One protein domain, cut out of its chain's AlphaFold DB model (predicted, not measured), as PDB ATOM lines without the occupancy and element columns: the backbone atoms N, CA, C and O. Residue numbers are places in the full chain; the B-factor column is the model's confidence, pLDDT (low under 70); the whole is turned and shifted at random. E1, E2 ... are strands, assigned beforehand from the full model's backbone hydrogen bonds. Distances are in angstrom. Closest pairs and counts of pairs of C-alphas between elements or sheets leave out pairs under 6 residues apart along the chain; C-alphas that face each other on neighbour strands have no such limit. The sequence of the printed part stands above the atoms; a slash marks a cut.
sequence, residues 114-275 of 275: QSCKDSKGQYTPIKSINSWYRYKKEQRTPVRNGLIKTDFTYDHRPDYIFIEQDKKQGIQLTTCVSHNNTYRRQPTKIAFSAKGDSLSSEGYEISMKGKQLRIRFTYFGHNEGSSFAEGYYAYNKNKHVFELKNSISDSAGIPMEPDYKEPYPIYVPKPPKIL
ATOM      1  N   GLN A 114     200.243 154.394 131.159       87.94
ATOM      2  CA  GLN A 114     201.299 154.252 130.153       87.94
ATOM      3  C   GLN A 114     201.636 155.588 129.474       87.94
ATOM      4  O   GLN A 114     202.808 155.868 129.247       87.94
ATOM      5  N   SER A 115     200.641 156.447 129.230       89.50
ATOM      6  CA  SER A 115     200.847 157.785 128.657       89.50
ATOM      7  C   SER A 115     201.547 158.772 129.601       89.50
ATOM      8  O   SER A 115     202.001 159.824 129.153       89.50
ATOM      9  N   CYS A 116     201.670 158.443 130.890       88.94
ATOM     10  CA  CYS A 116     202.457 159.213 131.852       88.94
ATOM     11  C   CYS A 116     203.911 158.747 131.955       88.94
ATOM     12  O   CYS A 116     204.722 159.443 132.568       88.94
ATOM     13  N   LYS A 117     204.260 157.588 131.386       87.69
ATOM     14  CA  LYS A 117     205.646 157.122 131.367       87.69
ATOM     15  C   LYS A 117     206.443 157.926 130.346       87.69
ATOM     16  O   LYS A 117     205.955 158.235 129.261       87.69
ATOM     17  N   ASP A 118     207.694 158.215 130.678       83.38
ATOM     18  CA  ASP A 118     208.653 158.712 129.701       83.38
ATOM     19  C   ASP A 118     209.119 157.561 128.800       83.38
ATOM     20  O   ASP A 118     210.117 156.894 129.066       83.38
ATOM     21  N   SER A 119     208.361 157.297 127.739       78.69
ATOM     22  CA  SER A 119     208.650 156.208 126.803       78.69
ATOM     23  C   SER A 119     209.951 156.400 126.020       78.69
ATOM     24  O   SER A 119     210.473 155.431 125.477       78.69
ATOM     25  N   LYS A 120     210.471 157.633 125.951       83.00
ATOM     26  CA  LYS A 120     211.680 157.980 125.193       83.00
ATOM     27  C   LYS A 120     212.946 157.988 126.056       83.00
ATOM     28  O   LYS A 120     214.033 158.147 125.509       83.00
ATOM     29  N   GLY A 121     212.825 157.841 127.380       81.56
ATOM     30  CA  GLY A 121     213.964 157.913 128.303       81.56
ATOM     31  C   GLY A 121     214.703 159.258 128.240       81.56
ATOM     32  O   GLY A 121     215.932 159.318 128.364       81.56
ATOM     33  N   GLN A 122     213.964 160.335 127.973       83.44
ATOM     34  CA  GLN A 122     214.477 161.699 127.894       83.44
ATOM     35  C   GLN A 122     214.781 162.288 129.282       83.44
ATOM     36  O   GLN A 122     215.688 163.114 129.408       83.44
ATOM     37  N   TYR A 123     214.061 161.846 130.311       84.75
ATOM     38  CA  TYR A 123     214.035 162.435 131.640       84.75
ATOM     39  C   TYR A 123     214.625 161.495 132.693       84.75
ATOM     40  O   TYR A 123     214.284 160.316 132.777       84.75
ATOM     41  N   THR A 124     215.486 162.041 133.554       84.31
ATOM     42  CA  THR A 124     215.965 161.330 134.748       84.31
ATOM     43  C   THR A 124     215.152 161.780 135.963       84.31
ATOM     44  O   THR A 124     215.148 162.975 136.261       84.31
ATOM     45  N   PRO A 125     214.468 160.882 136.692       82.75
ATOM     46  CA  PRO A 125     213.687 161.276 137.858       82.75
ATOM     47  C   PRO A 125     214.585 161.746 139.005       82.75
ATOM     48  O   PRO A 125     215.550 161.070 139.372       82.75
ATOM     49  N   ILE A 126     214.214 162.863 139.628       81.00
ATOM     50  CA  ILE A 126     214.834 163.352 140.860       81.00
ATOM     51  C   ILE A 126     214.357 162.495 142.027       81.00
ATOM     52  O   ILE A 126     213.164 162.389 142.303       81.00
ATOM     53  N   LYS A 127     215.298 161.855 142.722       74.69
ATOM     54  CA  LYS A 127     214.984 160.847 143.752       74.69
ATOM     55  C   LYS A 127     214.864 161.438 145.148       74.69
ATOM     56  O   LYS A 127     214.295 160.811 146.044       74.69
ATOM     57  N   SER A 128     215.398 162.637 145.345       73.12
ATOM     58  CA  SER A 128     215.288 163.346 146.609       73.12
ATOM     59  C   SER A 128     215.398 164.849 146.446       73.12
ATOM     60  O   SER A 128     216.188 165.355 145.649       73.12
ATOM     61  N   ILE A 129     214.659 165.554 147.290       70.88
ATOM     62  CA  ILE A 129     214.829 166.983 147.509       70.88
ATOM     63  C   ILE A 129     215.795 167.141 148.681       70.88
ATOM     64  O   ILE A 129     215.514 166.676 149.787       70.88
ATOM     65  N   ASN A 130     216.955 167.739 148.418       64.88
ATOM     66  CA  ASN A 130     217.976 167.966 149.434       64.88
ATOM     67  C   ASN A 130     217.747 169.304 150.143       64.88
ATOM     68  O   ASN A 130     217.389 170.293 149.506       64.88
ATOM     69  N   SER A 131     218.061 169.348 151.437       59.56
ATOM     70  CA  SER A 131     218.444 170.581 152.132       59.56
ATOM     71  C   SER A 131     219.952 170.581 152.371       59.56
ATOM     72  O   SER A 131     220.490 169.609 152.912       59.56
ATOM     73  N   TRP A 132     220.640 171.640 151.952       50.09
ATOM     74  CA  TRP A 132     222.087 171.783 152.102       50.09
ATOM     75  C   TRP A 132     222.398 172.784 153.215       50.09
ATOM     76  O   TRP A 132     221.956 173.921 153.157       50.09
ATOM     77  N   TYR A 133     223.211 172.387 154.199       48.66
ATOM     78  CA  TYR A 133     223.760 173.313 155.193       48.66
ATOM     79  C   TYR A 133     225.285 173.181 155.254       48.66
ATOM     80  O   TYR A 133     225.786 172.174 155.745       48.66
ATOM     81  N   ARG A 134     226.001 174.190 154.735       48.69
ATOM     82  CA  ARG A 134     227.455 174.490 154.780       48.69
ATOM     83  C   ARG A 134     228.469 173.325 154.812       48.69
ATOM     84  O   ARG A 134     229.236 173.173 153.870       48.69
ATOM     85  N   TYR A 135     228.481 172.499 155.858       47.47
ATOM     86  CA  TYR A 135     229.439 171.394 156.059       47.47
ATOM     87  C   TYR A 135     228.768 170.034 156.314       47.47
ATOM     88  O   TYR A 135     229.439 169.031 156.545       47.47
ATOM     89  N   LYS A 136     227.432 169.981 156.266       45.75
ATOM     90  CA  LYS A 136     226.626 168.788 156.531       45.75
ATOM     91  C   LYS A 136     225.580 168.596 155.429       45.75
ATOM     92  O   LYS A 136     224.636 169.368 155.275       45.75
ATOM     93  N   LYS A 137     225.740 167.523 154.652       49.91
ATOM     94  CA  LYS A 137     224.744 167.064 153.671       49.91
ATOM     95  C   LYS A 137     223.635 166.284 154.379       49.91
ATOM     96  O   LYS A 137     223.641 165.057 154.310       49.91
ATOM     97  N   GLU A 138     222.694 166.936 155.057       58.31
ATOM     98  CA  GLU A 138     221.600 166.204 155.718       58.31
ATOM     99  C   GLU A 138     220.256 166.929 155.662       58.31
ATOM    100  O   GLU A 138     219.988 167.849 156.423       58.31
ATOM    101  N   GLN A 139     219.411 166.484 154.732       56.94
ATOM    102  CA  GLN A 139     218.072 165.904 154.920       56.94
ATOM    103  C   GLN A 139     217.538 165.663 153.501       56.94
ATOM    104  O   GLN A 139     217.526 166.582 152.683       56.94
ATOM    105  N   ARG A 140     217.172 164.420 153.172       66.75
ATOM    106  CA  ARG A 140     216.682 164.037 151.839       66.75
ATOM    107  C   ARG A 140     215.194 163.763 151.938       66.75
ATOM    108  O   ARG A 140     214.850 162.704 152.430       66.75
ATOM    109  N   THR A 141     214.311 164.637 151.477       67.19
ATOM    110  CA  THR A 141     212.910 164.216 151.323       67.19
ATOM    111  C   THR A 141     212.860 163.292 150.106       67.19
ATOM    112  O   THR A 141     213.154 163.762 149.003       67.19
ATOM    113  N   PRO A 142     212.584 161.983 150.260       70.19
ATOM    114  CA  PRO A 142     212.561 161.068 149.134       70.19
ATOM    115  C   PRO A 142     211.401 161.460 148.228       70.19
ATOM    116  O   PRO A 142     210.275 161.652 148.687       70.19
ATOM    117  N   VAL A 143     211.667 161.535 146.934       71.69
ATOM    118  CA  VAL A 143     210.624 161.671 145.927       71.69
ATOM    119  C   VAL A 143     210.666 160.395 145.112       71.69
ATOM    120  O   VAL A 143     211.622 160.125 144.385       71.69
ATOM    121  N   ARG A 144     209.662 159.544 145.308       73.19
ATOM    122  CA  ARG A 144     209.626 158.211 144.705       73.19
ATOM    123  C   ARG A 144     209.577 158.357 143.183       73.19
ATOM    124  O   ARG A 144     208.544 158.736 142.650       73.19
ATOM    125  N   ASN A 145     210.694 158.090 142.506       69.00
ATOM    126  CA  ASN A 145     210.897 158.353 141.073       69.00
ATOM    127  C   ASN A 145     210.438 159.758 140.636       69.00
ATOM    128  O   ASN A 145     209.801 159.902 139.597       69.00
ATOM    129  N   GLY A 146     210.702 160.787 141.443       70.19
ATOM    130  CA  GLY A 146     210.274 162.151 141.130       70.19
ATOM    131  C   GLY A 146     208.766 162.394 141.248       70.19
ATOM    132  O   GLY A 146     208.344 163.521 141.027       70.19
ATOM    133  N   LEU A 147     207.953 161.396 141.623       79.19
ATOM    134  CA  LEU A 147     206.498 161.492 141.581       79.19
ATOM    135  C   LEU A 147     205.861 162.103 142.841       79.19
ATOM    136  O   LEU A 147     206.030 161.601 143.955       79.19
ATOM    137  N   ILE A 148     204.986 163.082 142.618       79.12
ATOM    138  CA  ILE A 148     203.948 163.560 143.535       79.12
ATOM    139  C   ILE A 148     202.583 163.219 142.918       79.12
ATOM    140  O   ILE A 148     202.322 163.548 141.763       79.12
ATOM    141  N   LYS A 149     201.711 162.551 143.683       81.62
ATOM    142  CA  LYS A 149     200.366 162.128 143.257       81.62
ATOM    143  C   LYS A 149     199.304 162.971 143.963       81.62
ATOM    144  O   LYS A 149     199.364 163.105 145.183       81.62
ATOM    145  N   THR A 150     198.340 163.510 143.224       81.31
ATOM    146  CA  THR A 150     197.268 164.383 143.748       81.31
ATOM    147  C   THR A 150     196.157 164.541 142.701       81.31
ATOM    148  O   THR A 150     196.314 164.032 141.609       81.31
ATOM    149  N   ASP A 151     195.042 165.203 143.008       81.50
ATOM    150  CA  ASP A 151     193.929 165.461 142.073       81.50
ATOM    151  C   ASP A 151     193.796 166.982 141.833       81.50
ATOM    152  O   ASP A 151     193.231 167.714 142.652       81.50
ATOM    153  N   PHE A 152     194.413 167.479 140.756       81.75
ATOM    154  CA  PHE A 152     194.364 168.882 140.321       81.75
ATOM    155  C   PHE A 152     193.227 169.155 139.333       81.75
ATOM    156  O   PHE A 152     192.804 170.305 139.179       81.75
ATOM    157  N   THR A 153     192.765 168.129 138.622       81.31
ATOM    158  CA  THR A 153     191.714 168.204 137.602       81.31
ATOM    159  C   THR A 153     190.316 168.022 138.181       81.31
ATOM    160  O   THR A 153     189.346 168.328 137.489       81.31
ATOM    161  N   TYR A 154     190.190 167.696 139.471       82.06
ATOM    162  CA  TYR A 154     188.930 167.519 140.202       82.06
ATOM    163  C   TYR A 154     188.017 166.477 139.548       82.06
ATOM    164  O   TYR A 154     186.796 166.593 139.632       82.06
ATOM    165  N   ASP A 155     188.594 165.502 138.855       84.75
ATOM    166  CA  ASP A 155     187.852 164.411 138.228       84.75
ATOM    167  C   ASP A 155     187.936 163.118 139.054       84.75
ATOM    168  O   ASP A 155     187.554 162.048 138.581       84.75
ATOM    169  N   HIS A 156     188.439 163.220 140.292       85.12
ATOM    170  CA  HIS A 156     188.665 162.114 141.222       85.12
ATOM    171  C   HIS A 156     189.652 161.058 140.713       85.12
ATOM    172  O   HIS A 156     189.812 160.000 141.335       85.12
ATOM    173  N   ARG A 157     190.362 161.335 139.616       86.88
ATOM    174  CA  ARG A 157     191.465 160.513 139.139       86.88
ATOM    175  C   ARG A 157     192.771 161.124 139.631       86.88
ATOM    176  O   ARG A 157     192.896 162.329 139.820       86.88
ATOM    177  N   PRO A 158     193.782 160.290 139.885       86.62
ATOM    178  CA  PRO A 158     195.070 160.812 140.282       86.62
ATOM    179  C   PRO A 158     195.791 161.450 139.102       86.62
ATOM    180  O   PRO A 158     196.041 160.778 138.103       86.62
ATOM    181  N   ASP A 159     196.193 162.695 139.284       88.75
ATOM    182  CA  ASP A 159     197.202 163.401 138.515       88.75
ATOM    183  C   ASP A 159     198.596 163.197 139.112       88.75
ATOM    184  O   ASP A 159     198.792 162.858 140.289       88.75
ATOM    185  N   TYR A 160     199.591 163.441 138.271       88.81
ATOM    186  CA  TYR A 160     200.983 163.149 138.553       88.81
ATOM    187  C   TYR A 160     201.842 164.379 138.271       88.81
ATOM    188  O   TYR A 160     201.760 164.971 137.197       88.81
ATOM    189  N   ILE A 161     202.700 164.749 139.216       87.94
ATOM    190  CA  ILE A 161     203.828 165.650 138.974       87.94
ATOM    191  C   ILE A 161     205.096 164.829 139.068       87.94
ATOM    192  O   ILE A 161     205.312 164.149 140.065       87.94
ATOM    193  N   PHE A 162     205.949 164.948 138.066       87.94
ATOM    194  CA  PHE A 162     207.290 164.405 138.058       87.94
ATOM    195  C   PHE A 162     208.295 165.543 138.215       87.94
ATOM    196  O   PHE A 162     208.230 166.541 137.503       87.94
ATOM    197  N   ILE A 163     209.223 165.396 139.152       85.50
ATOM    198  CA  ILE A 163     210.409 166.240 139.283       85.50
ATOM    199  C   ILE A 163     211.525 165.523 138.537       85.50
ATOM    200  O   ILE A 163     211.938 164.429 138.930       85.50
ATOM    201  N   GLU A 164     211.984 166.109 137.441       86.31
ATOM    202  CA  GLU A 164     212.815 165.413 136.465       86.31
ATOM    203  C   GLU A 164     213.917 166.317 135.931       86.31
ATOM    204  O   GLU A 164     213.734 167.525 135.787       86.31
ATOM    205  N   GLN A 165     215.052 165.713 135.599       84.69
ATOM    206  CA  GLN A 165     216.137 166.350 134.872       84.69
ATOM    207  C   GLN A 165     216.021 166.019 133.383       84.69
ATOM    208  O   GLN A 165     216.127 164.854 132.990       84.69
ATOM    209  N   ASP A 166     215.823 167.049 132.565       81.88
ATOM    210  CA  ASP A 166     215.973 166.996 131.116       81.88
ATOM    211  C   ASP A 166     217.461 167.133 130.750       81.88
ATOM    212  O   ASP A 166     218.183 167.967 131.307       81.88
ATOM    213  N   LYS A 167     217.933 166.323 129.795       73.56
ATOM    214  CA  LYS A 167     219.342 166.325 129.355       73.56
ATOM    215  C   LYS A 167     219.803 167.665 128.763       73.56
ATOM    216  O   LYS A 167     221.001 167.923 128.743       73.56
ATOM    217  N   LYS A 168     218.881 168.485 128.249       72.62
ATOM    218  CA  LYS A 168     219.138 169.756 127.556       72.62
ATOM    219  C   LYS A 168     218.713 170.979 128.373       72.62
ATOM    220  O   LYS A 168     219.347 172.019 128.247       72.62
ATOM    221  N   GLN A 169     217.644 170.876 129.168       69.25
ATOM    222  CA  GLN A 169     216.988 172.036 129.800       69.25
ATOM    223  C   GLN A 169     217.172 172.134 131.327       69.25
ATOM    224  O   GLN A 169     216.724 173.103 131.935       69.25
ATOM    225  N   GLY A 170     217.857 171.176 131.962       76.75
ATOM    226  CA  GLY A 170     218.038 171.164 133.418       76.75
ATOM    227  C   GLY A 170     216.858 170.517 134.147       76.75
ATOM    228  O   GLY A 170     216.192 169.646 133.593       76.75
ATOM    229  N   ILE A 171     216.621 170.876 135.413       78.00
ATOM    230  CA  ILE A 171     215.511 170.290 136.181       78.00
ATOM    231  C   ILE A 171     214.229 171.086 135.972       78.00
ATOM    232  O   ILE A 171     214.220 172.311 136.084       78.00
ATOM    233  N   GLN A 172     213.126 170.369 135.783       83.25
ATOM    234  CA  GLN A 172     211.783 170.919 135.641       83.25
ATOM    235  C   GLN A 172     210.745 170.090 136.409       83.25
ATOM    236  O   GLN A 172     210.992 168.942 136.790       83.25
ATOM    237  N   LEU A 173     209.552 170.662 136.599       85.50
ATOM    238  CA  LEU A 173     208.361 169.844 136.842       85.50
ATOM    239  C   LEU A 173     207.741 169.435 135.510       85.50
ATOM    240  O   LEU A 173     207.542 170.274 134.633       85.50
ATOM    241  N   THR A 174     207.339 168.178 135.411       88.12
ATOM    242  CA  THR A 174     206.491 167.639 134.349       88.12
ATOM    243  C   THR A 174     205.162 167.227 134.969       88.12
ATOM    244  O   THR A 174     205.134 166.582 136.010       88.12
ATOM    245  N   THR A 175     204.041 167.566 134.346       89.56
ATOM    246  CA  THR A 175     202.719 167.078 134.767       89.56
ATOM    247  C   THR A 175     202.279 165.921 133.893       89.56
ATOM    248  O   THR A 175     202.604 165.888 132.711       89.56
ATOM    249  N   CYS A 176     201.520 164.985 134.447       91.12
ATOM    250  CA  CYS A 176     200.648 164.106 133.690       91.12
ATOM    251  C   CYS A 176     199.262 164.153 134.317       91.12
ATOM    252  O   CYS A 176     199.062 163.629 135.413       91.12
ATOM    253  N   VAL A 177     198.340 164.828 133.636       90.94
ATOM    254  CA  VAL A 177     196.997 165.091 134.159       90.94
ATOM    255  C   VAL A 177     195.945 164.295 133.410       90.94
ATOM    256  O   VAL A 177     196.101 164.030 132.214       90.94
ATOM    257  N   SER A 178     194.883 163.915 134.104       89.69
ATOM    258  CA  SER A 178     193.712 163.297 133.499       89.69
ATOM    259  C   SER A 178     192.936 164.305 132.641       89.69
ATOM    260  O   SER A 178     192.781 165.479 132.976       89.69
ATOM    261  N   HIS A 179     192.475 163.861 131.473       84.31
ATOM    262  CA  HIS A 179     191.663 164.671 130.566       84.31
ATOM    263  C   HIS A 179     190.859 163.769 129.626       84.31
ATOM    264  O   HIS A 179     191.448 162.939 128.929       84.31
ATOM    265  N   ASN A 180     189.530 163.923 129.589       81.62
ATOM    266  CA  ASN A 180     188.614 163.168 128.717       81.62
ATOM    267  C   ASN A 180     188.924 161.659 128.681       81.62
ATOM    268  O   ASN A 180     189.254 161.108 127.635       81.62
ATOM    269  N   ASN A 181     188.914 161.001 129.846       81.56
ATOM    270  CA  ASN A 181     189.279 159.586 130.060       81.56
ATOM    271  C   ASN A 181     190.736 159.191 129.754       81.56
ATOM    272  O   ASN A 181     191.183 158.117 130.163       81.56
ATOM    273  N   THR A 182     191.528 160.078 129.161       88.88
ATOM    274  CA  THR A 182     192.955 159.876 128.878       88.88
ATOM    275  C   THR A 182     193.842 160.600 129.896       88.88
ATOM    276  O   THR A 182     193.350 161.148 130.885       88.88
ATOM    277  N   TYR A 183     195.156 160.555 129.672       91.06
ATOM    278  CA  TYR A 183     196.173 161.247 130.458       91.06
ATOM    279  C   TYR A 183     197.156 161.938 129.521       91.06
ATOM    280  O   TYR A 183     197.639 161.306 128.577       91.06
ATOM    281  N   ARG A 184     197.493 163.197 129.811       89.81
ATOM    282  CA  ARG A 184     198.416 164.005 129.009       89.81
ATOM    283  C   ARG A 184     199.636 164.403 129.827       89.81
ATOM    284  O   ARG A 184     199.509 165.162 130.787       89.81
ATOM    285  N   ARG A 185     200.813 163.924 129.411       89.75
ATOM    286  CA  ARG A 185     202.116 164.306 129.970       89.75
ATOM    287  C   ARG A 185     202.655 165.564 129.283       89.75
ATOM    288  O   ARG A 185     202.709 165.605 128.058       89.75
ATOM    289  N   GLN A 186     203.072 166.567 130.049       87.50
ATOM    290  CA  GLN A 186     203.609 167.828 129.530       87.50
ATOM    291  C   GLN A 186     204.579 168.492 130.527       87.50
ATOM    292  O   GLN A 186     204.283 168.536 131.730       87.50
ATOM    293  N   PRO A 187     205.721 169.030 130.061       84.56
ATOM    294  CA  PRO A 187     206.573 169.900 130.864       84.56
ATOM    295  C   PRO A 187     205.792 171.104 131.391       84.56
ATOM    296  O   PRO A 187     204.940 171.661 130.699       84.56
ATOM    297  N   THR A 188     206.088 171.517 132.615       82.44
ATOM    298  CA  THR A 188     205.628 172.804 133.134       82.44
ATOM    299  C   THR A 188     206.649 173.889 132.813       82.44
ATOM    300  O   THR A 188     207.786 173.623 132.435       82.44
ATOM    301  N   LYS A 189     206.246 175.129 133.058       77.62
ATOM    302  CA  LYS A 189     207.093 176.316 132.964       77.62
ATOM    303  C   LYS A 189     207.936 176.580 134.228       77.62
ATOM    304  O   LYS A 189     208.560 177.629 134.331       77.62
ATOM    305  N   ILE A 190     207.927 175.667 135.205       76.50
ATOM    306  CA  ILE A 190     208.653 175.804 136.478       76.50
ATOM    307  C   ILE A 190     209.960 175.007 136.390       76.50
ATOM    308  O   ILE A 190     209.933 173.776 136.308       76.50
ATOM    309  N   ALA A 191     211.091 175.714 136.449       72.94
ATOM    310  CA  ALA A 191     212.438 175.142 136.423       72.94
ATOM    311  C   ALA A 191     213.156 175.286 137.779       72.94
ATOM    312  O   ALA A 191     212.873 176.208 138.548       72.94
ATOM    313  N   PHE A 192     214.107 174.388 138.061       72.50
ATOM    314  CA  PHE A 192     214.924 174.387 139.283       72.50
ATOM    315  C   PHE A 192     216.410 174.187 138.986       72.50
ATOM    316  O   PHE A 192     216.795 173.618 137.965       72.50
ATOM    317  N   SER A 193     217.247 174.566 139.951       64.69
ATOM    318  CA  SER A 193     218.682 174.275 139.933       64.69
ATOM    319  C   SER A 193     218.995 172.905 140.560       64.69
ATOM    320  O   SER A 193     218.375 172.486 141.542       64.69
ATOM    321  N   ALA A 194     219.977 172.208 139.986       60.81
ATOM    322  CA  ALA A 194     220.275 170.786 140.175       60.81
ATOM    323  C   ALA A 194     221.729 170.495 140.556       60.81
ATOM    324  O   ALA A 194     222.638 171.116 140.009       60.81
ATOM    325  N   LYS A 195     221.966 169.440 141.345       59.06
ATOM    326  CA  LYS A 195     223.286 168.790 141.457       59.06
ATOM    327  C   LYS A 195     223.118 167.270 141.519       59.06
ATOM    328  O   LYS A 195     222.709 166.727 142.546       59.06
ATOM    329  N   GLY A 196     223.456 166.584 140.427       68.12
ATOM    330  CA  GLY A 196     223.224 165.140 140.279       68.12
ATOM    331  C   GLY A 196     221.731 164.800 140.207       68.12
ATOM    332  O   GLY A 196     220.958 165.549 139.622       68.12
ATOM    333  N   ASP A 197     221.309 163.714 140.860       62.25
ATOM    334  CA  ASP A 197     219.911 163.246 140.932       62.25
ATOM    335  C   ASP A 197     219.063 163.968 142.002       62.25
ATOM    336  O   ASP A 197     218.053 163.446 142.491       62.25
ATOM    337  N   SER A 198     219.489 165.177 142.379       59.31
ATOM    338  CA  SER A 198     218.936 165.957 143.483       59.31
ATOM    339  C   SER A 198     218.916 167.458 143.189       59.31
ATOM    340  O   SER A 198     219.762 167.970 142.452       59.31
ATOM    341  N   LEU A 199     217.968 168.185 143.784       63.81
ATOM    342  CA  LEU A 199     217.908 169.648 143.663       63.81
ATOM    343  C   LEU A 199     219.078 170.313 144.426       63.81
ATOM    344  O   LEU A 199     219.413 169.886 145.536       63.81
ATOM    345  N   SER A 200     219.690 171.363 143.859       50.81
ATOM    346  CA  SER A 200     220.775 172.143 144.485       50.81
ATOM    347  C   SER A 200     220.353 173.573 144.842       50.81
ATOM    348  O   SER A 200     220.321 174.461 143.992       50.81
ATOM    349  N   SER A 201     220.003 173.780 146.106       53.59
ATOM    350  CA  SER A 201     219.978 175.058 146.830       53.59
ATOM    351  C   SER A 201     220.182 174.742 148.311       53.59
ATOM    352  O   SER A 201     220.169 173.571 148.705       53.59
ATOM    353  N   GLU A 202     220.361 175.769 149.136       57.75
ATOM    354  CA  GLU A 202     220.481 175.631 150.592       57.75
ATOM    355  C   GLU A 202     219.204 175.031 151.227       57.75
ATOM    356  O   GLU A 202     219.271 174.288 152.208       57.75
ATOM    357  N   GLY A 203     218.047 175.154 150.569       64.25
ATOM    358  CA  GLY A 203     216.881 174.316 150.840       64.25
ATOM    359  C   GLY A 203     215.748 174.463 149.825       64.25
ATOM    360  O   GLY A 203     215.398 175.575 149.426       64.25
ATOM    361  N   TYR A 204     215.122 173.336 149.472       71.94
ATOM    362  CA  TYR A 204     213.825 173.310 148.793       71.94
ATOM    363  C   TYR A 204     212.802 172.504 149.596       71.94
ATOM    364  O   TYR A 204     213.117 171.461 150.170       71.94
ATOM    365  N   GLU A 205     211.551 172.942 149.561       72.75
ATOM    366  CA  GLU A 205     210.407 172.156 150.009       72.75
ATOM    367  C   GLU A 205     209.334 172.181 148.921       72.75
ATOM    368  O   GLU A 205     208.817 173.240 148.575       72.75
ATOM    369  N   ILE A 206     208.997 171.011 148.381       77.00
ATOM    370  CA  ILE A 206     207.903 170.851 147.420       77.00
ATOM    371  C   ILE A 206     206.822 170.044 148.123       77.00
ATOM    372  O   ILE A 206     207.063 168.929 148.583       77.00
ATOM    373  N   SER A 207     205.644 170.635 148.259       74.19
ATOM    374  CA  SER A 207     204.545 170.076 149.042       74.19
ATOM    375  C   SER A 207     203.199 170.477 148.448       74.19
ATOM    376  O   SER A 207     203.122 171.338 147.577       74.19
ATOM    377  N   MET A 208     202.129 169.860 148.935       76.94
ATOM    378  CA  MET A 208     200.759 170.257 148.621       76.94
ATOM    379  C   MET A 208     200.164 171.014 149.812       76.94
ATOM    380  O   MET A 208     200.230 170.524 150.940       76.94
ATOM    381  N   LYS A 209     199.564 172.188 149.576       78.38
ATOM    382  CA  LYS A 209     198.716 172.898 150.551       78.38
ATOM    383  C   LYS A 209     197.300 172.957 149.992       78.38
ATOM    384  O   LYS A 209     196.998 173.756 149.108       78.38
ATOM    385  N   GLY A 210     196.442 172.055 150.465       80.00
ATOM    386  CA  GLY A 210     195.159 171.806 149.812       80.00
ATOM    387  C   GLY A 210     195.384 171.383 148.358       80.00
ATOM    388  O   GLY A 210     196.084 170.410 148.099       80.00
ATOM    389  N   LYS A 211     194.830 172.150 147.413       79.50
ATOM    390  CA  LYS A 211     194.935 171.892 145.964       79.50
ATOM    391  C   LYS A 211     196.007 172.730 145.263       79.50
ATOM    392  O   LYS A 211     196.098 172.725 144.039       79.50
ATOM    393  N   GLN A 212     196.808 173.462 146.035       86.75
ATOM    394  CA  GLN A 212     197.913 174.256 145.518       86.75
ATOM    395  C   GLN A 212     199.229 173.512 145.707       86.75
ATOM    396  O   GLN A 212     199.523 172.997 146.790       86.75
ATOM    397  N   LEU A 213     200.035 173.504 144.652       85.94
ATOM    398  CA  LEU A 213     201.431 173.120 144.730       85.94
ATOM    399  C   LEU A 213     202.180 174.240 145.456       85.94
ATOM    400  O   LEU A 213     202.192 175.382 145.004       85.94
ATOM    401  N   ARG A 214     202.792 173.917 146.589       85.75
ATOM    402  CA  ARG A 214     203.630 174.824 147.367       85.75
ATOM    403  C   ARG A 214     205.087 174.496 147.100       85.75
ATOM    404  O   ARG A 214     205.515 173.360 147.310       85.75
ATOM    405  N   ILE A 215     205.843 175.507 146.697       83.38
ATOM    406  CA  ILE A 215     207.275 175.395 146.448       83.38
ATOM    407  C   ILE A 215     207.987 176.459 147.276       83.38
ATOM    408  O   ILE A 215     207.819 177.650 147.020       83.38
ATOM    409  N   ARG A 216     208.765 176.035 148.270       79.62
ATOM    410  CA  ARG A 216     209.570 176.908 149.127       79.62
ATOM    411  C   ARG A 216     211.051 176.757 148.810       79.62
ATOM    412  O   ARG A 216     211.538 175.646 148.626       79.62
ATOM    413  N   PHE A 217     211.740 177.885 148.818       77.00
ATOM    414  CA  PHE A 217     213.167 178.084 148.623       77.00
ATOM    415  C   PHE A 217     213.669 178.711 149.902       77.00
ATOM    416  O   PHE A 217     213.065 179.659 150.397       77.00
ATOM    417  N   THR A 218     214.731 178.176 150.474       71.56
ATOM    418  CA  THR A 218     215.349 178.749 151.665       71.56
ATOM    419  C   THR A 218     216.825 178.948 151.388       71.56
ATOM    420  O   THR A 218     217.477 178.076 150.813       71.56
ATOM    421  N   TYR A 219     217.303 180.120 151.770       71.00
ATOM    422  CA  TYR A 219     218.694 180.518 151.763       71.00
ATOM    423  C   TYR A 219     219.115 180.812 153.206       71.00
ATOM    424  O   TYR A 219     218.318 181.246 154.040       71.00
ATOM    425  N   PHE A 220     220.360 180.511 153.516       62.88
ATOM    426  CA  PHE A 220     220.994 180.656 154.804       62.88
ATOM    427  C   PHE A 220     222.432 181.141 154.592       62.88
ATOM    428  O   PHE A 220     223.327 180.362 154.256       62.88
ATOM    429  N   GLY A 221     222.659 182.425 154.852       58.53
ATOM    430  CA  GLY A 221     223.987 183.022 154.816       58.53
ATOM    431  C   GLY A 221     224.660 182.911 156.184       58.53
ATOM    432  O   GLY A 221     224.065 183.195 157.226       58.53
ATOM    433  N   HIS A 222     225.921 182.479 156.214       57.03
ATOM    434  CA  HIS A 222     226.666 182.383 157.469       57.03
ATOM    435  C   HIS A 222     226.907 183.769 158.061       57.03
ATOM    436  O   HIS A 222     227.556 184.585 157.419       57.03
ATOM    437  N   ASN A 223     226.441 183.999 159.291       59.72
ATOM    438  CA  ASN A 223     226.459 185.301 159.973       59.72
ATOM    439  C   ASN A 223     225.632 186.399 159.283       59.72
ATOM    440  O   ASN A 223     225.577 187.517 159.775       59.72
ATOM    441  N   GLU A 224     224.966 186.079 158.175       60.47
ATOM    442  CA  GLU A 224     224.086 187.001 157.460       60.47
ATOM    443  C   GLU A 224     222.638 186.771 157.896       60.47
ATOM    444  O   GLU A 224     221.893 187.730 158.036       60.47
ATOM    445  N   GLY A 225     222.270 185.514 158.195       65.62
ATOM    446  CA  GLY A 225     220.954 185.096 158.678       65.62
ATOM    447  C   GLY A 225     220.264 184.134 157.708       65.62
ATOM    448  O   GLY A 225     220.916 183.309 157.067       65.62
ATOM    449  N   SER A 226     218.937 184.199 157.588       70.38
ATOM    450  CA  SER A 226     218.184 183.334 156.667       70.38
ATOM    451  C   SER A 226     217.165 184.103 155.842       70.38
ATOM    452  O   SER A 226     216.566 185.058 156.321       70.38
ATOM    453  N   SER A 227     216.920 183.663 154.616       72.19
ATOM    454  CA  SER A 227     215.834 184.175 153.788       72.19
ATOM    455  C   SER A 227     215.068 183.040 153.133       72.19
ATOM    456  O   SER A 227     215.533 181.902 153.017       72.19
ATOM    457  N   PHE A 228     213.841 183.320 152.720       77.88
ATOM    458  CA  PHE A 228     213.056 182.363 151.968       77.88
ATOM    459  C   PHE A 228     212.157 183.045 150.956       77.88
ATOM    460  O   PHE A 228     211.766 184.199 151.102       77.88
ATOM    461  N   ALA A 229     211.761 182.262 149.963       79.69
ATOM    462  CA  ALA A 229     210.608 182.558 149.141       79.69
ATOM    463  C   ALA A 229     209.767 181.312 148.959       79.69
ATOM    464  O   ALA A 229     210.253 180.185 148.960       79.69
ATOM    465  N   GLU A 230     208.476 181.515 148.821       84.38
ATOM    466  CA  GLU A 230     207.488 180.468 148.759       84.38
ATOM    467  C   GLU A 230     206.441 180.856 147.731       84.38
ATOM    468  O   GLU A 230     205.856 181.928 147.820       84.38
ATOM    469  N   GLY A 231     206.222 179.990 146.749       86.00
ATOM    470  CA  GLY A 231     205.176 180.146 145.748       86.00
ATOM    471  C   GLY A 231     204.063 179.128 145.960       86.00
ATOM    472  O   GLY A 231     204.320 177.953 146.234       86.00
ATOM    473  N   TYR A 232     202.826 179.586 145.794       87.81
ATOM    474  CA  TYR A 232     201.612 178.782 145.790       87.81
ATOM    475  C   TYR A 232     201.036 178.768 144.385       87.81
ATOM    476  O   TYR A 232     200.586 179.796 143.883       87.81
ATOM    477  N   TYR A 233     201.035 177.602 143.754       88.06
ATOM    478  CA  TYR A 233     200.655 177.435 142.362       88.06
ATOM    479  C   TYR A 233     199.371 176.619 142.263       88.06
ATOM    480  O   TYR A 233     199.258 175.552 142.866       88.06
ATOM    481  N   ALA A 234     198.406 177.090 141.478       88.69
ATOM    482  CA  ALA A 234     197.211 176.321 141.146       88.69
ATOM    483  C   ALA A 234     197.246 175.909 139.677       88.69
ATOM    484  O   ALA A 234     197.669 176.683 138.818       88.69
ATOM    485  N   TYR A 235     196.796 174.691 139.392       86.81
ATOM    486  CA  TYR A 235     196.711 174.195 138.026       86.81
ATOM    487  C   TYR A 235     195.507 174.814 137.305       86.81
ATOM    488  O   TYR A 235     194.368 174.698 137.761       86.81
ATOM    489  N   ASN A 236     195.754 175.473 136.174       86.81
ATOM    490  CA  ASN A 236     194.722 175.979 135.280       86.81
ATOM    491  C   ASN A 236     194.392 174.900 134.241       86.81
ATOM    492  O   ASN A 236     195.201 174.620 133.357       86.81
ATOM    493  N   LYS A 237     193.193 174.311 134.332       82.62
ATOM    494  CA  LYS A 237     192.760 173.215 133.448       82.62
ATOM    495  C   LYS A 237     192.644 173.636 131.984       82.62
ATOM    496  O   LYS A 237     192.999 172.849 131.120       82.62
ATOM    497  N   ASN A 238     192.199 174.866 131.723       83.69
ATOM    498  CA  ASN A 238     191.958 175.366 130.367       83.69
ATOM    499  C   ASN A 238     193.271 175.669 129.644       83.69
ATOM    500  O   ASN A 238     193.413 175.414 128.455       83.69
ATOM    501  N   LYS A 239     194.240 176.224 130.376       84.31
ATOM    502  CA  LYS A 239     195.558 176.571 129.830       84.31
ATOM    503  C   LYS A 239     196.580 175.449 129.968       84.31
ATOM    504  O   LYS A 239     197.670 175.558 129.421       84.31
ATOM    505  N   HIS A 240     196.250 174.408 130.726       79.81
ATOM    506  CA  HIS A 240     197.131 173.287 131.030       79.81
ATOM    507  C   HIS A 240     198.471 173.698 131.675       79.81
ATOM    508  O   HIS A 240     199.503 173.075 131.438       79.81
ATOM    509  N   VAL A 241     198.470 174.745 132.509       82.62
ATOM    510  CA  VAL A 241     199.675 175.277 133.173       82.62
ATOM    511  C   VAL A 241     199.431 175.541 134.654       82.62
ATOM    512  O   VAL A 241     198.311 175.825 135.072       82.62
ATOM    513  N   PHE A 242     200.494 175.491 135.457       84.75
ATOM    514  CA  PHE A 242     200.470 176.050 136.807       84.75
ATOM    515  C   PHE A 242     200.557 177.573 136.744       84.75
ATOM    516  O   PHE A 242     201.410 178.115 136.051       84.75
ATOM    517  N   GLU A 243     199.693 178.248 137.494       86.62
ATOM    518  CA  GLU A 243     199.703 179.699 137.668       86.62
ATOM    519  C   GLU A 243     200.033 180.027 139.126       86.62
ATOM    520  O   GLU A 243     199.454 179.436 140.043       86.62
ATOM    521  N   LEU A 244     200.936 180.986 139.344       87.06
ATOM    522  CA  LEU A 244     201.230 181.517 140.671       87.06
ATOM    523  C   LEU A 244     199.980 182.236 141.197       87.06
ATOM    524  O   LEU A 244     199.455 183.135 140.547       87.06
ATOM    525  N   LYS A 245     199.480 181.810 142.356       90.62
ATOM    526  CA  LYS A 245     198.316 182.403 143.031       90.62
ATOM    527  C   LYS A 245     198.711 183.277 144.202       90.62
ATOM    528  O   LYS A 245     198.044 184.267 144.465       90.62
ATOM    529  N   ASN A 246     199.773 182.903 144.899       88.19
ATOM    530  CA  ASN A 246     200.324 183.696 145.981       88.19
ATOM    531  C   ASN A 246     201.825 183.436 146.082       88.19
ATOM    532  O   ASN A 246     202.283 182.331 145.781       88.19
ATOM    533  N   SER A 247     202.574 184.424 146.548       87.88
ATOM    534  CA  SER A 247     203.962 184.246 146.938       87.88
ATOM    535  C   SER A 247     204.250 184.977 148.234       87.88
ATOM    536  O   SER A 247     203.798 186.099 148.424       87.88
ATOM    537  N   ILE A 248     205.033 184.344 149.095       82.94
ATOM    538  CA  ILE A 248     205.510 184.918 150.348       82.94
ATOM    539  C   ILE A 248     207.027 184.872 150.300       82.94
ATOM    540  O   ILE A 248     207.599 183.851 149.922       82.94
ATOM    541  N   SER A 249     207.681 185.951 150.688       82.00
ATOM    542  CA  SER A 249     209.127 185.981 150.851       82.00
ATOM    543  C   SER A 249     209.480 186.772 152.090       82.00
ATOM    544  O   SER A 249     208.777 187.724 152.417       82.00
ATOM    545  N   ASP A 250     210.553 186.374 152.754       76.25
ATOM    546  CA  ASP A 250     211.020 187.036 153.964       76.25
ATOM    547  C   ASP A 250     212.531 186.848 154.126       76.25
ATOM    548  O   ASP A 250     213.123 185.931 153.542       76.25
ATOM    549  N   SER A 251     213.141 187.693 154.946       74.88
ATOM    550  CA  SER A 251     214.535 187.598 155.367       74.88
ATOM    551  C   SER A 251     214.676 188.016 156.821       74.88
ATOM    552  O   SER A 251     214.291 189.117 157.194       74.88
ATOM    553  N   ALA A 252     215.315 187.162 157.611       63.19
ATOM    554  CA  ALA A 252     215.756 187.455 158.960       63.19
ATOM    555  C   ALA A 252     217.280 187.619 158.954       63.19
ATOM    556  O   ALA A 252     218.007 186.621 158.939       63.19
ATOM    557  N   GLY A 253     217.731 188.875 158.918       59.59
ATOM    558  CA  GLY A 253     219.132 189.273 159.062       59.59
ATOM    559  C   GLY A 253     219.619 189.186 160.507       59.59
ATOM    560  O   GLY A 253     218.836 189.404 161.429       59.59
ATOM    561  N   ILE A 254     220.899 188.873 160.716       56.09
ATOM    562  CA  ILE A 254     221.524 188.970 162.045       56.09
ATOM    563  C   ILE A 254     222.044 190.410 162.221       56.09
ATOM    564  O   ILE A 254     222.786 190.878 161.349       56.09
ATOM    565  N   PRO A 255     221.665 191.134 163.294       54.56
ATOM    566  CA  PRO A 255     222.259 192.430 163.607       54.56
ATOM    567  C   PRO A 255     223.748 192.248 163.916       54.56
ATOM    568  O   PRO A 255     224.119 191.331 164.652       54.56
ATOM    569  N   MET A 256     224.598 193.115 163.371       53.22
ATOM    570  CA  MET A 256     225.976 193.223 163.854       53.22
ATOM    571  C   MET A 256     225.961 193.853 165.262       53.22
ATOM    572  O   MET A 256     224.948 194.410 165.677       53.22
ATOM    573  N   GLU A 257     227.060 193.704 166.003       55.22
ATOM    574  CA  GLU A 257     227.353 194.326 167.309       55.22
ATOM    575  C   GLU A 257     226.724 195.721 167.541       55.22
ATOM    576  O   GLU A 257     226.457 196.431 166.571       55.22
ATOM    577  N   PRO A 258     226.539 196.159 168.808       56.44
ATOM    578  CA  PRO A 258     225.671 197.284 169.209       56.44
ATOM    579  C   PRO A 258     225.837 198.628 168.467       56.44
ATOM    580  O   PRO A 258     224.944 199.472 168.556       56.44
ATOM    581  N   ASP A 259     226.918 198.821 167.712       55.00
ATOM    582  CA  ASP A 259     227.218 200.030 166.940       55.00
ATOM    583  C   ASP A 259     226.659 200.028 165.499       55.00
ATOM    584  O   ASP A 259     226.557 201.088 164.876       55.00
ATOM    585  N   TYR A 260     226.239 198.879 164.957       55.16
ATOM    586  CA  TYR A 260     225.660 198.771 163.612       55.16
ATOM    587  C   TYR A 260     224.141 198.586 163.688       55.16
ATOM    588  O   TYR A 260     223.631 197.506 163.970       55.16
ATOM    589  N   LYS A 261     223.394 199.658 163.403       54.78
ATOM    590  CA  LYS A 261     221.922 199.689 163.513       54.78
ATOM    591  C   LYS A 261     221.170 198.829 162.488       54.78
ATOM    592  O   LYS A 261     219.984 198.596 162.682       54.78
ATOM    593  N   GLU A 262     221.827 198.368 161.424       52.12
ATOM    594  CA  GLU A 262     221.174 197.674 160.307       52.12
ATOM    595  C   GLU A 262     221.790 196.277 160.084       52.12
ATOM    596  O   GLU A 262     223.019 196.156 160.020       52.12
ATOM    597  N   PRO A 263     220.976 195.210 159.967       56.56
ATOM    598  CA  PRO A 263     221.463 193.858 159.691       56.56
ATOM    599  C   PRO A 263     222.056 193.740 158.275       56.56
ATOM    600  O   PRO A 263     221.730 194.525 157.383       56.56
ATOM    601  N   TYR A 264     222.891 192.718 158.032       54.53
ATOM    602  CA  TYR A 264     223.396 192.446 156.678       54.53
ATOM    603  C   TYR A 264     222.235 192.239 155.692       54.53
ATOM    604  O   TYR A 264     221.321 191.458 155.985       54.53
ATOM    605  N   PRO A 265     222.261 192.872 154.504       56.25
ATOM    606  CA  PRO A 265     221.239 192.653 153.494       56.25
ATOM    607  C   PRO A 265     221.357 191.226 152.952       56.25
ATOM    608  O   PRO A 265     222.229 190.922 152.139       56.25
ATOM    609  N   ILE A 266     220.464 190.339 153.391       59.12
ATOM    610  CA  ILE A 266     220.388 188.983 152.845       59.12
ATOM    611  C   ILE A 266     219.678 189.029 151.497       59.12
ATOM    612  O   ILE A 266     218.594 189.599 151.356       59.12
ATOM    613  N   TYR A 267     220.240 188.333 150.512       63.59
ATOM    614  CA  TYR A 267     219.539 188.049 149.270       63.59
ATOM    615  C   TYR A 267     218.243 187.269 149.540       63.59
ATOM    616  O   TYR A 267     218.267 186.111 149.959       63.59
ATOM    617  N   VAL A 268     217.091 187.883 149.268       58.56
ATOM    618  CA  VAL A 268     215.800 187.187 149.250       58.56
ATOM    619  C   VAL A 268     215.645 186.510 147.885       58.56
ATOM    620  O   VAL A 268     215.570 187.210 146.866       58.56
ATOM    621  N   PRO A 269     215.597 185.164 147.812       57.19
ATOM    622  CA  PRO A 269     215.394 184.488 146.541       57.19
ATOM    623  C   PRO A 269     214.049 184.903 145.954       57.19
ATOM    624  O   PRO A 269     213.063 185.057 146.666       57.19
ATOM    625  N   LYS A 270     213.972 185.066 144.633       59.94
ATOM    626  CA  LYS A 270     212.666 185.214 143.984       59.94
ATOM    627  C   LYS A 270     211.985 183.840 143.937       59.94
ATOM    628  O   LYS A 270     212.676 182.842 143.711       59.94
ATOM    629  N   PRO A 271     210.651 183.757 144.103       59.28
ATOM    630  CA  PRO A 271     209.923 182.535 143.787       59.28
ATOM    631  C   PRO A 271     210.256 182.086 142.352       59.28
ATOM    632  O   PRO A 271     210.539 182.946 141.508       59.28
ATOM    633  N   PRO A 272     210.202 180.779 142.038       58.34
ATOM    634  CA  PRO A 272     210.446 180.268 140.699       58.34
ATOM    635  C   PRO A 272     209.624 181.038 139.701       58.34
ATOM    636  O   PRO A 272     208.388 181.075 139.788       58.34
ATOM    637  N   LYS A 273     210.328 181.640 138.745       51.84
ATOM    638  CA  LYS A 273     209.674 182.188 137.574       51.84
ATOM    639  C   LYS A 273     209.015 181.035 136.832       51.84
ATOM    640  O   LYS A 273     209.644 180.019 136.548       51.84
ATOM    641  N   ILE A 274     207.736 181.221 136.547       51.94
ATOM    642  CA  ILE A 274     207.032 180.481 135.512       51.94
ATOM    643  C   ILE A 274     207.515 181.120 134.204       51.94
ATOM    644  O   ILE A 274     207.236 182.299 133.987       51.94
ATOM    645  N   LEU A 275     208.322 180.407 133.413       46.75
ATOM    646  CA  LEU A 275     208.724 180.848 132.067       46.75
ATOM    647  C   LEU A 275     207.518 180.947 131.122       46.75
ATOM    648  O   LEU A 275     206.488 180.292 131.372       46.75
TER     649      LEU A 275
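Overview. This is residues 114 to 275 of the 275 residues of an uncharacterized protein of Leucothrix mucor (UniProt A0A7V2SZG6). Two strongly twisted sheets, E1 E4 E5 E6 E7 and E8 E9 E10 E11, form a sandwich that is only partly face to face, with the small hairpin E2 and E3 beside E8. E9, E10 and E11 make much of the length, and residues 254 to 275 loop out at one end and fold back along their sheet. The printed part has 162 residues, with no named helix and eleven named strands, E1 to E11 in chain order, so the class is all strand. The first sheet is branched, the second runs E8 E9 E10 E11, and both are antiparallel. The whole is only just compact, close to loose, with a radius of gyration of the C-alphas of 17.8 A, and a rod spanning 66 by 30 by 24 A.

Arrangement. In the branched sheet, E5, residues 159 to 166, has E1, residues 123 to 125, and E4, residues 147 to 150, on one side, and E6, residues 170 to 179, on the other side. N 124 and O 165 are 2.9 A apart, N 148 and O 161 2.8 A, and N 162 and O 174 2.7 A, within hydrogen-bond range. E7, residues 182 to 192, is the antiparallel neighbour of E6, with N 186 and O 175 at 2.8 A. E4 E5 E6 E7 form a meander, each strand the antiparallel neighbour of the one before. A second meander holds E8, residues 203 to 209, E9, residues 212 to 221, E10, residues 225 to 236, and E11, residues 241 to 253. Its N and O pairs include N 205 and O 216 at 2.9 A, N 217 and O 229 at 2.7 A, and N 230 and O 248 at 2.7 A. Across the sandwich, two sheets face to face, the strands stand at 28 degrees; E4 and E8 are near each other, and the closest C-alphas of E7 and E11, Thr 188 and Val 241, are 6.4 A apart. E2, residues 128 to 130, and E3, residues 140 to 142, form a hairpin, with N 129 and O 141 at 2.9 A; the closest C-alphas of E2 and E8, Ile 129 and Tyr 204, are 6.5 A apart.

Along the chain. E1 begins at C-alpha 123 (214.035, 162.435, 131.640), and E11 ends at C-alpha 253 (219.132, 189.273, 159.062). E10 measures 36.3 A, E11 35.3 A, E9 29.0 A, E7 28.3 A and E6 27.3 A. E5 bends by 54 degrees at residue 163, E7 by 61 degrees at residue 189 and E11 by 55 degrees at residue 245.

Size, cuts and confidence. The C-alphas of Asn 181 and Asp 259, the two farthest apart, are 66.6 A apart. The printed part has no cut, and no link is long. Mean pLDDT of the printed part is 73.8; 55 residues are under 70, among them 130 to 141, 193 to 203 and 252 to 275.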